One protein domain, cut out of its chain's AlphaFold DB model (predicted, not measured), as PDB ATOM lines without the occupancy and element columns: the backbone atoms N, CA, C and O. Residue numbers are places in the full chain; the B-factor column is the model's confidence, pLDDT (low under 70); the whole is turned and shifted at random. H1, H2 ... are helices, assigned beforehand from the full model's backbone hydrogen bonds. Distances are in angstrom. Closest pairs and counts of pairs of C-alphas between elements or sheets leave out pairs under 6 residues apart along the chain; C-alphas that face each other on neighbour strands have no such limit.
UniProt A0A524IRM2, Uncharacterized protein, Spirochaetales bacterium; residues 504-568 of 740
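What this domain is: This is residues 504 to 568 of the 740 residues of an uncharacterized protein of Spirochaetales bacterium (UniProt A0A524IRM2). What shape is this? Four crossed helices make a compact cluster: H1 and H3 touch, and each touches H2 and H4. What builds it? Under half of the printed part, 32 of its 65 residues, is in named elements, the helices H1, H2, H3 and H4 in that order along the chain: the class is all helix, with no named strand. The radius of gyration of the C-alphas is 10.7 A, the spans 28 by 23 by 17 A.

Where its parts are: Where does the first helix begin? H1, residues 508 to 513, begins at C-alpha (46.238, 47.034, 16.985). H2 is residues 523 to 532. Where does the last end? H3 is residues 542 to 547. H4, residues 557 to 566, ends at C-alpha (49.991, 42.761, 14.014).

How they stand to each other: How close are H1 and H3? Their closest C-alphas, 513 and 543, are 5.1 A apart. And H2 and H4? They are close but not clearly touching: closest C-alphas 532 and 560, 7.5 A. Every helix O i to N i+4 pair is within hydrogen-bond range.

The domain as a whole: Any cut? The printed part has no cut. Low confidence? No printed residue is under 70 pLDDT.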
ATOM      1  N   GLU A 504      42.431  44.302  28.807       93.88
ATOM      2  CA  GLU A 504      42.672  45.621  28.219       93.88
ATOM      3  C   GLU A 504      43.087  45.519  26.746       93.88
ATOM      4  O   GLU A 504      43.845  44.616  26.352       93.88
ATOM      5  N   VAL A 505      42.638  46.499  25.960       93.12
ATOM      6  CA  VAL A 505      43.056  46.715  24.574       93.12
ATOM      7  C   VAL A 505      44.467  47.294  24.553       93.12
ATOM      8  O   VAL A 505      44.701  48.435  24.956       93.12
ATOM      9  N   ARG A 506      45.433  46.515  24.061       90.75
ATOM     10  CA  ARG A 506      46.857  46.895  24.057       90.75
ATOM     11  C   ARG A 506      47.463  46.932  22.666       90.75
ATOM     12  O   ARG A 506      48.394  47.704  22.414       90.75
ATOM     13  N   THR A 507      46.905  46.156  21.750       90.81
ATOM     14  CA  THR A 507      47.459  45.928  20.417       90.81
ATOM     15  C   THR A 507      46.540  46.473  19.335       90.81
ATOM     16  O   THR A 507      45.355  46.728  19.556       90.81
ATOM     17  N   MET A 508      47.079  46.686  18.134       87.19
ATOM     18  CA  MET A 508      46.238  47.034  16.985       87.19
ATOM     19  C   MET A 508      45.210  45.937  16.684       87.19
ATOM     20  O   MET A 508      44.108  46.264  16.255       87.19
ATOM     21  N   LEU A 509      45.561  44.678  16.953       91.31
ATOM     22  CA  LEU A 509      44.676  43.527  16.823       91.31
ATOM     23  C   LEU A 509      43.538  43.563  17.856       91.31
ATOM     24  O   LEU A 509      42.373  43.446  17.486       91.31
ATOM     25  N   ASP A 510      43.851  43.844  19.122       92.94
ATOM     26  CA  ASP A 510      42.837  44.056  20.162       92.94
ATOM     27  C   ASP A 510      41.894  45.191  19.747       92.94
ATOM     28  O   ASP A 510      40.681  45.047  19.764       92.94
ATOM     29  N   LYS A 511      42.445  46.307  19.261       91.69
ATOM     30  CA  LYS A 511      41.640  47.451  18.826       91.69
ATOM     31  C   LYS A 511      40.697  47.123  17.662       91.69
ATOM     32  O   LYS A 511      39.685  47.793  17.496       91.69
ATOM     33  N   THR A 512      41.035  46.149  16.818       88.88
ATOM     34  CA  THR A 512      40.113  45.684  15.767       88.88
ATOM     35  C   THR A 512      38.996  44.793  16.302       88.88
ATOM     36  O   THR A 512      37.949  44.706  15.662       88.88
ATOM     37  N   ALA A 513      39.218  44.150  17.448       93.00
ATOM     38  CA  ALA A 513      38.243  43.303  18.120       93.00
ATOM     39  C   ALA A 513      37.345  44.070  19.100       93.00
ATOM     40  O   ALA A 513      36.214  43.647  19.294       93.00
ATOM     41  N   ASP A 514      37.822  45.186  19.657       94.88
ATOM     42  CA  ASP A 514      37.061  46.135  20.485       94.88
ATOM     43  C   ASP A 514      36.020  46.879  19.624       94.88
ATOM     44  O   ASP A 514      36.272  47.931  19.022       94.88
ATOM     45  N   ILE A 515      34.849  46.262  19.470       92.06
ATOM     46  CA  ILE A 515      33.773  46.718  18.592       92.06
ATOM     47  C   ILE A 515      33.038  47.896  19.230       92.06
ATOM     48  O   ILE A 515      32.620  48.816  18.511       92.06
ATOM     49  N   ASP A 516      32.860  47.887  20.551       93.19
ATOM     50  CA  ASP A 516      32.140  48.944  21.260       93.19
ATOM     51  C   ASP A 516      33.023  50.130  21.696       93.19
ATOM     52  O   ASP A 516      32.491  51.209  21.982       93.19
ATOM     53  N   ASN A 517      34.345  50.011  21.534       93.62
ATOM     54  CA  ASN A 517      35.367  51.016  21.837       93.62
ATOM     55  C   ASN A 517      35.403  51.404  23.323       93.62
ATOM     56  O   ASN A 517      35.655  52.576  23.646       93.62
ATOM     57  N   ASP A 518      35.130  50.457  24.223       93.88
ATOM     58  CA  ASP A 518      35.208  50.677  25.668       93.88
ATOM     59  C   ASP A 518      36.640  50.541  26.230       93.88
ATOM     60  O   ASP A 518      36.910  50.956  27.363       93.88
ATOM     61  N   GLY A 519      37.588  50.082  25.400       93.06
ATOM     62  CA  GLY A 519      38.996  49.904  25.756       93.06
ATOM     63  C   GLY A 519      39.300  48.585  26.470       93.06
ATOM     64  O   GLY A 519      40.450  48.356  26.867       93.06
ATOM     65  N   LEU A 520      38.305  47.713  26.607       94.00
ATOM     66  CA  LEU A 520      38.411  46.339  27.061       94.00
ATOM     67  C   LEU A 520      38.007  45.400  25.918       94.00
ATOM     68  O   LEU A 520      37.385  45.779  24.938       94.00
ATOM     69  N   LEU A 521      38.428  44.150  26.022       93.81
ATOM     70  CA  LEU A 521      37.928  43.067  25.201       93.81
ATOM     71  C   LEU A 521      37.015  42.224  26.068       93.81
ATOM     72  O   LEU A 521      37.488  41.513  26.965       93.81
ATOM     73  N   SER A 522      35.720  42.296  25.782       94.50
ATOM     74  CA  SER A 522      34.731  41.391  26.359       94.50
ATOM     75  C   SER A 522      35.020  39.939  25.965       94.50
ATOM     76  O   SER A 522      35.700  39.659  24.969       94.50
ATOM     77  N   MET A 523      34.456  38.975  26.702       94.50
ATOM     78  CA  MET A 523      34.580  37.557  26.349       94.50
ATOM     79  C   MET A 523      34.111  37.295  24.910       94.50
ATOM     80  O   MET A 523      34.748  36.540  24.169       94.50
ATOM     81  N   ARG A 524      33.033  37.971  24.483       94.69
ATOM     82  CA  ARG A 524      32.484  37.834  23.132       94.69
ATOM     83  C   ARG A 524      33.430  38.355  22.052       94.69
ATOM     84  O   ARG A 524      33.620  37.671  21.051       94.69
ATOM     85  N   GLU A 525      34.019  39.530  22.242       95.00
ATOM     86  CA  GLU A 525      34.959  40.116  21.275       95.00
ATOM     87  C   GLU A 525      36.236  39.293  21.156       95.00
ATOM     88  O   GLU A 525      36.727  39.063  20.052       95.00
ATOM     89  N   ARG A 526      36.737  38.772  22.283       94.25
ATOM     90  CA  ARG A 526      37.864  37.834  22.278       94.25
ATOM     91  C   ARG A 526      37.519  36.561  21.522       94.25
ATOM     92  O   ARG A 526      38.335  36.097  20.735       94.25
ATOM     93  N   GLN A 527      36.332  36.000  21.741       94.62
ATOM     94  CA  GLN A 527      35.894  34.807  21.025       94.62
ATOM     95  C   GLN A 527      35.806  35.060  19.516       94.62
ATOM     96  O   GLN A 527      36.374  34.286  18.747       94.62
ATOM     97  N   ASP A 528      35.173  36.164  19.108       94.00
ATOM     98  CA  ASP A 528      35.074  36.566  17.702       94.00
ATOM     99  C   ASP A 528      36.467  36.751  17.081       94.00
ATOM    100  O   ASP A 528      36.716  36.260  15.984       94.00
ATOM    101  N   LEU A 529      37.403  37.388  17.794       93.62
ATOM    102  CA  LEU A 529      38.786  37.541  17.343       93.62
ATOM    103  C   LEU A 529      39.509  36.193  17.204       93.62
ATOM    104  O   LEU A 529      40.179  35.950  16.203       93.62
ATOM    105  N   ILE A 530      39.392  35.306  18.192       92.94
ATOM    106  CA  ILE A 530      40.053  33.994  18.166       92.94
ATOM    107  C   ILE A 530      39.511  33.143  17.015       92.94
ATOM    108  O   ILE A 530      40.292  32.520  16.293       92.94
ATOM    109  N   ASP A 531      38.193  33.144  16.813       92.69
ATOM    110  CA  ASP A 531      37.554  32.449  15.694       92.69
ATOM    111  C   ASP A 531      38.009  33.040  14.347       92.69
ATOM    112  O   ASP A 531      38.339  32.278  13.430       92.69
ATOM    113  N   ALA A 532      38.141  34.372  14.260       93.25
ATOM    114  CA  ALA A 532      38.653  35.076  13.084       93.25
ATOM    115  C   ALA A 532      40.086  34.638  12.720       93.25
ATOM    116  O   ALA A 532      40.421  34.438  11.551       93.25
ATOM    117  N   LEU A 533      40.936  34.438  13.733       92.25
ATOM    118  CA  LEU A 533      42.341  34.059  13.567       92.25
ATOM    119  C   LEU A 533      42.560  32.562  13.343       92.25
ATOM    120  O   LEU A 533      43.697  32.152  13.107       92.25
ATOM    121  N   ARG A 534      41.524  31.723  13.444       87.69
ATOM    122  CA  ARG A 534      41.695  30.265  13.492       87.69
ATOM    123  C   ARG A 534      42.026  29.647  12.137       87.69
ATOM    124  O   ARG A 534      42.963  28.861  12.047       87.69
ATOM    125  N   ARG A 535      41.230  29.950  11.111       88.31
ATOM    126  CA  ARG A 535      41.312  29.331   9.774       88.31
ATOM    127  C   ARG A 535      40.612  30.190   8.724       88.31
ATOM    128  O   ARG A 535      39.798  31.025   9.107       88.31
ATOM    129  N   PRO A 536      40.806  29.951   7.419       90.94
ATOM    130  CA  PRO A 536      40.081  30.677   6.383       90.94
ATOM    131  C   PRO A 536      38.576  30.413   6.441       90.94
ATOM    132  O   PRO A 536      38.136  29.265   6.552       90.94
ATOM    133  N   HIS A 537      37.770  31.467   6.348       93.81
ATOM    134  CA  HIS A 537      36.308  31.372   6.334       93.81
ATOM    135  C   HIS A 537      35.670  32.625   5.730       93.81
ATOM    136  O   HIS A 537      36.329  33.634   5.511       93.81
ATOM    137  N   GLY A 538      34.373  32.558   5.424       95.12
ATOM    138  CA  GLY A 538      33.611  33.745   5.032       95.12
ATOM    139  C   GLY A 538      33.385  34.670   6.225       95.12
ATOM    140  O   GLY A 538      33.141  34.175   7.323       95.12
ATOM    141  N   VAL A 539      33.407  35.980   5.988       94.38
ATOM    142  CA  VAL A 539      33.200  37.028   6.999       94.38
ATOM    143  C   VAL A 539      31.838  36.871   7.689       94.38
ATOM    144  O   VAL A 539      30.792  36.878   7.034       94.38
ATOM    145  N   GLN A 540      31.837  36.763   9.017       94.44
ATOM    146  CA  GLN A 540      30.653  36.562   9.864       94.44
ATOM    147  C   GLN A 540      30.530  37.630  10.955       94.44
ATOM    148  O   GLN A 540      29.425  38.109  11.233       94.44
ATOM    149  N   THR A 541      31.649  38.039  11.549       92.44
ATOM    150  CA  THR A 541      31.689  38.899  12.737       92.44
ATOM    151  C   THR A 541      32.124  40.334  12.416       92.44
ATOM    152  O   THR A 541      32.370  40.709  11.264       92.44
ATOM    153  N   GLY A 542      32.138  41.194  13.440       88.19
ATOM    154  CA  GLY A 542      32.736  42.528  13.345       88.19
ATOM    155  C   GLY A 542      34.252  42.470  13.175       88.19
ATOM    156  O   GLY A 542      34.770  43.168  12.304       88.19
ATOM    157  N   ALA A 543      34.917  41.593  13.933       89.25
ATOM    158  CA  ALA A 543      36.350  41.344  13.831       89.25
ATOM    159  C   ALA A 543      36.730  40.868  12.419       89.25
ATOM    160  O   ALA A 543      37.630  41.441  11.809       89.25
ATOM    161  N   ASP A 544      35.968  39.936  11.833       92.06
ATOM    162  CA  ASP A 544      36.254  39.423  10.486       92.06
ATOM    163  C   ASP A 544      36.254  40.536   9.438       92.06
ATOM    164  O   ASP A 544      37.133  40.595   8.587       92.06
ATOM    165  N   ARG A 545      35.297  41.471   9.517       92.38
ATOM    166  CA  ARG A 545      35.235  42.621   8.596       92.38
ATOM    167  C   ARG A 545      36.444  43.543   8.713       92.38
ATOM    168  O   ARG A 545      36.756  44.237   7.752       92.38
ATOM    169  N   MET A 546      37.066  43.609   9.887       89.50
ATOM    170  CA  MET A 546      38.261  44.423  10.111       89.50
ATOM    171  C   MET A 546      39.530  43.712   9.635       89.50
ATOM    172  O   MET A 546      40.480  44.384   9.231       89.50
ATOM    173  N   LEU A 547      39.536  42.378   9.665       91.75
ATOM    174  CA  LEU A 547      40.646  41.551   9.193       91.75
ATOM    175  C   LEU A 547      40.579  41.239   7.685       91.75
ATOM    176  O   LEU A 547      41.614  40.929   7.100       91.75
ATOM    177  N   ASP A 548      39.413  41.369   7.041       92.94
ATOM    178  CA  ASP A 548      39.219  41.274   5.583       92.94
ATOM    179  C   ASP A 548      39.788  42.528   4.887       92.94
ATOM    180  O   ASP A 548      39.094  43.506   4.579       92.94
ATOM    181  N   LEU A 549      41.109  42.523   4.690       91.31
ATOM    182  CA  LEU A 549      41.880  43.661   4.189       91.31
ATOM    183  C   LEU A 549      41.559  43.990   2.729       91.31
ATOM    184  O   LEU A 549      41.759  45.133   2.301       91.31
ATOM    185  N   ASN A 550      41.128  42.996   1.949       93.38
ATOM    186  CA  ASN A 550      40.813  43.158   0.533       93.38
ATOM    187  C   ASN A 550      39.304  43.380   0.266       93.38
ATOM    188  O   ASN A 550      38.941  43.788  -0.843       93.38
ATOM    189  N   SER A 551      38.461  43.201   1.292       94.50
ATOM    190  CA  SER A 551      37.001  43.340   1.264       94.50
ATOM    191  C   SER A 551      36.297  42.395   0.279       94.50
ATOM    192  O   SER A 551      35.304  42.783  -0.348       94.50
ATOM    193  N   ASP A 552      36.807  41.173   0.106       95.69
ATOM    194  CA  ASP A 552      36.224  40.146  -0.765       95.69
ATOM    195  C   ASP A 552      35.140  39.296  -0.078       95.69
ATOM    196  O   ASP A 552      34.458  38.505  -0.742       95.69
ATOM    197  N   GLY A 553      34.905  39.523   1.220       95.25
ATOM    198  CA  GLY A 553      33.914  38.812   2.021       95.25
ATOM    199  C   GLY A 553      34.421  37.489   2.597       95.25
ATOM    200  O   GLY A 553      33.617  36.709   3.120       95.25
ATOM    201  N   SER A 554      35.726  37.224   2.525       95.12
ATOM    202  CA  SER A 554      36.378  36.069   3.130       95.12
ATOM    203  C   SER A 554      37.702  36.440   3.793       95.12
ATOM    204  O   SER A 554      38.385  37.362   3.381       95.12
ATOM    205  N   LEU A 555      38.066  35.699   4.838       94.06
ATOM    206  CA  LEU A 555      39.385  35.756   5.448       94.06
ATOM    207  C   LEU A 555      40.271  34.683   4.831       94.06
ATOM    208  O   LEU A 555      40.007  33.485   4.967       94.06
ATOM    209  N   SER A 556      41.332  35.114   4.160       92.06
ATOM    210  CA  SER A 556      42.378  34.234   3.641       92.06
ATOM    211  C   SER A 556      43.449  33.920   4.698       92.06
ATOM    212  O   SER A 556      43.614  34.649   5.675       92.06
ATOM    213  N   MET A 557      44.255  32.869   4.485       89.00
ATOM    214  CA  MET A 557      45.420  32.603   5.353       89.00
ATOM    215  C   MET A 557      46.438  33.750   5.352       89.00
ATOM    216  O   MET A 557      47.135  33.944   6.343       89.00
ATOM    217  N   GLU A 558      46.539  34.510   4.257       88.56
ATOM    218  CA  GLU A 558      47.446  35.657   4.187       88.56
ATOM    219  C   GLU A 558      46.972  36.795   5.102       88.56
ATOM    220  O   GLU A 558      47.779  37.395   5.810       88.56
ATOM    221  N   GLU A 559      45.670  37.074   5.127       90.69
ATOM    222  CA  GLU A 559      45.079  38.086   6.010       90.69
ATOM    223  C   GLU A 559      45.156  37.675   7.473       90.69
ATOM    224  O   GLU A 559      45.583  38.480   8.301       90.69
ATOM    225  N   ILE A 560      44.851  36.411   7.776       90.38
ATOM    226  CA  ILE A 560      45.017  35.850   9.120       90.38
ATOM    227  C   ILE A 560      46.478  35.968   9.553       90.38
ATOM    228  O   ILE A 560      46.748  36.517  10.616       90.38
ATOM    229  N   GLY A 561      47.433  35.539   8.722       88.25
ATOM    230  CA  GLY A 561      48.863  35.645   9.025       88.25
ATOM    231  C   GLY A 561      49.296  37.081   9.337       88.25
ATOM    232  O   GLY A 561      49.933  37.325  10.358       88.25
ATOM    233  N   ARG A 562      48.864  38.057   8.526       86.94
ATOM    234  CA  ARG A 562      49.127  39.486   8.777       86.94
ATOM    235  C   ARG A 562      48.471  39.995  10.060       86.94
ATOM    236  O   ARG A 562      49.056  40.826  10.753       86.94
ATOM    237  N   ALA A 563      47.265  39.527  10.377       89.25
ATOM    238  CA  ALA A 563      46.586  39.865  11.621       89.25
ATOM    239  C   ALA A 563      47.383  39.354  12.829       89.25
ATOM    240  O   ALA A 563      47.647  40.136  13.747       89.25
ATOM    241  N   ARG A 564      47.868  38.105  12.779       90.31
ATOM    242  CA  ARG A 564      48.735  37.535  13.821       90.31
ATOM    243  C   ARG A 564      50.029  38.340  13.988       90.31
ATOM    244  O   ARG A 564      50.382  38.733  15.096       90.31
ATOM    245  N   GLU A 565      50.685  38.712  12.888       85.12
ATOM    246  CA  GLU A 565      51.880  39.576  12.924       85.12
ATOM    247  C   GLU A 565      51.606  40.947  13.574       85.12
ATOM    248  O   GLU A 565      52.480  41.528  14.221       85.12
ATOM    249  N   SER A 566      50.386  41.475  13.427       80.50
ATOM    250  CA  SER A 566      49.991  42.761  14.014       80.50
ATOM    251  C   SER A 566      49.675  42.701  15.511       80.50
ATOM    252  O   SER A 566      49.634  43.750  16.162       80.50
ATOM    253  N   GLY A 567      49.493  41.499  16.064       79.56
ATOM    254  CA  GLY A 567      49.180  41.290  17.477       79.56
ATOM    255  C   GLY A 567      50.281  41.746  18.430       79.56
ATOM    256  O   GLY A 567      49.998  41.999  19.587       79.56
ATOM    257  N   ASN A 568      51.496  41.997  17.938       78.38
ATOM    258  CA  ASN A 568      52.592  42.549  18.743       78.38
ATOM    259  C   ASN A 568      52.817  44.052  18.525       78.38
ATOM    260  O   ASN A 568      53.807  44.606  18.994       78.38
TER     261      ASN A 568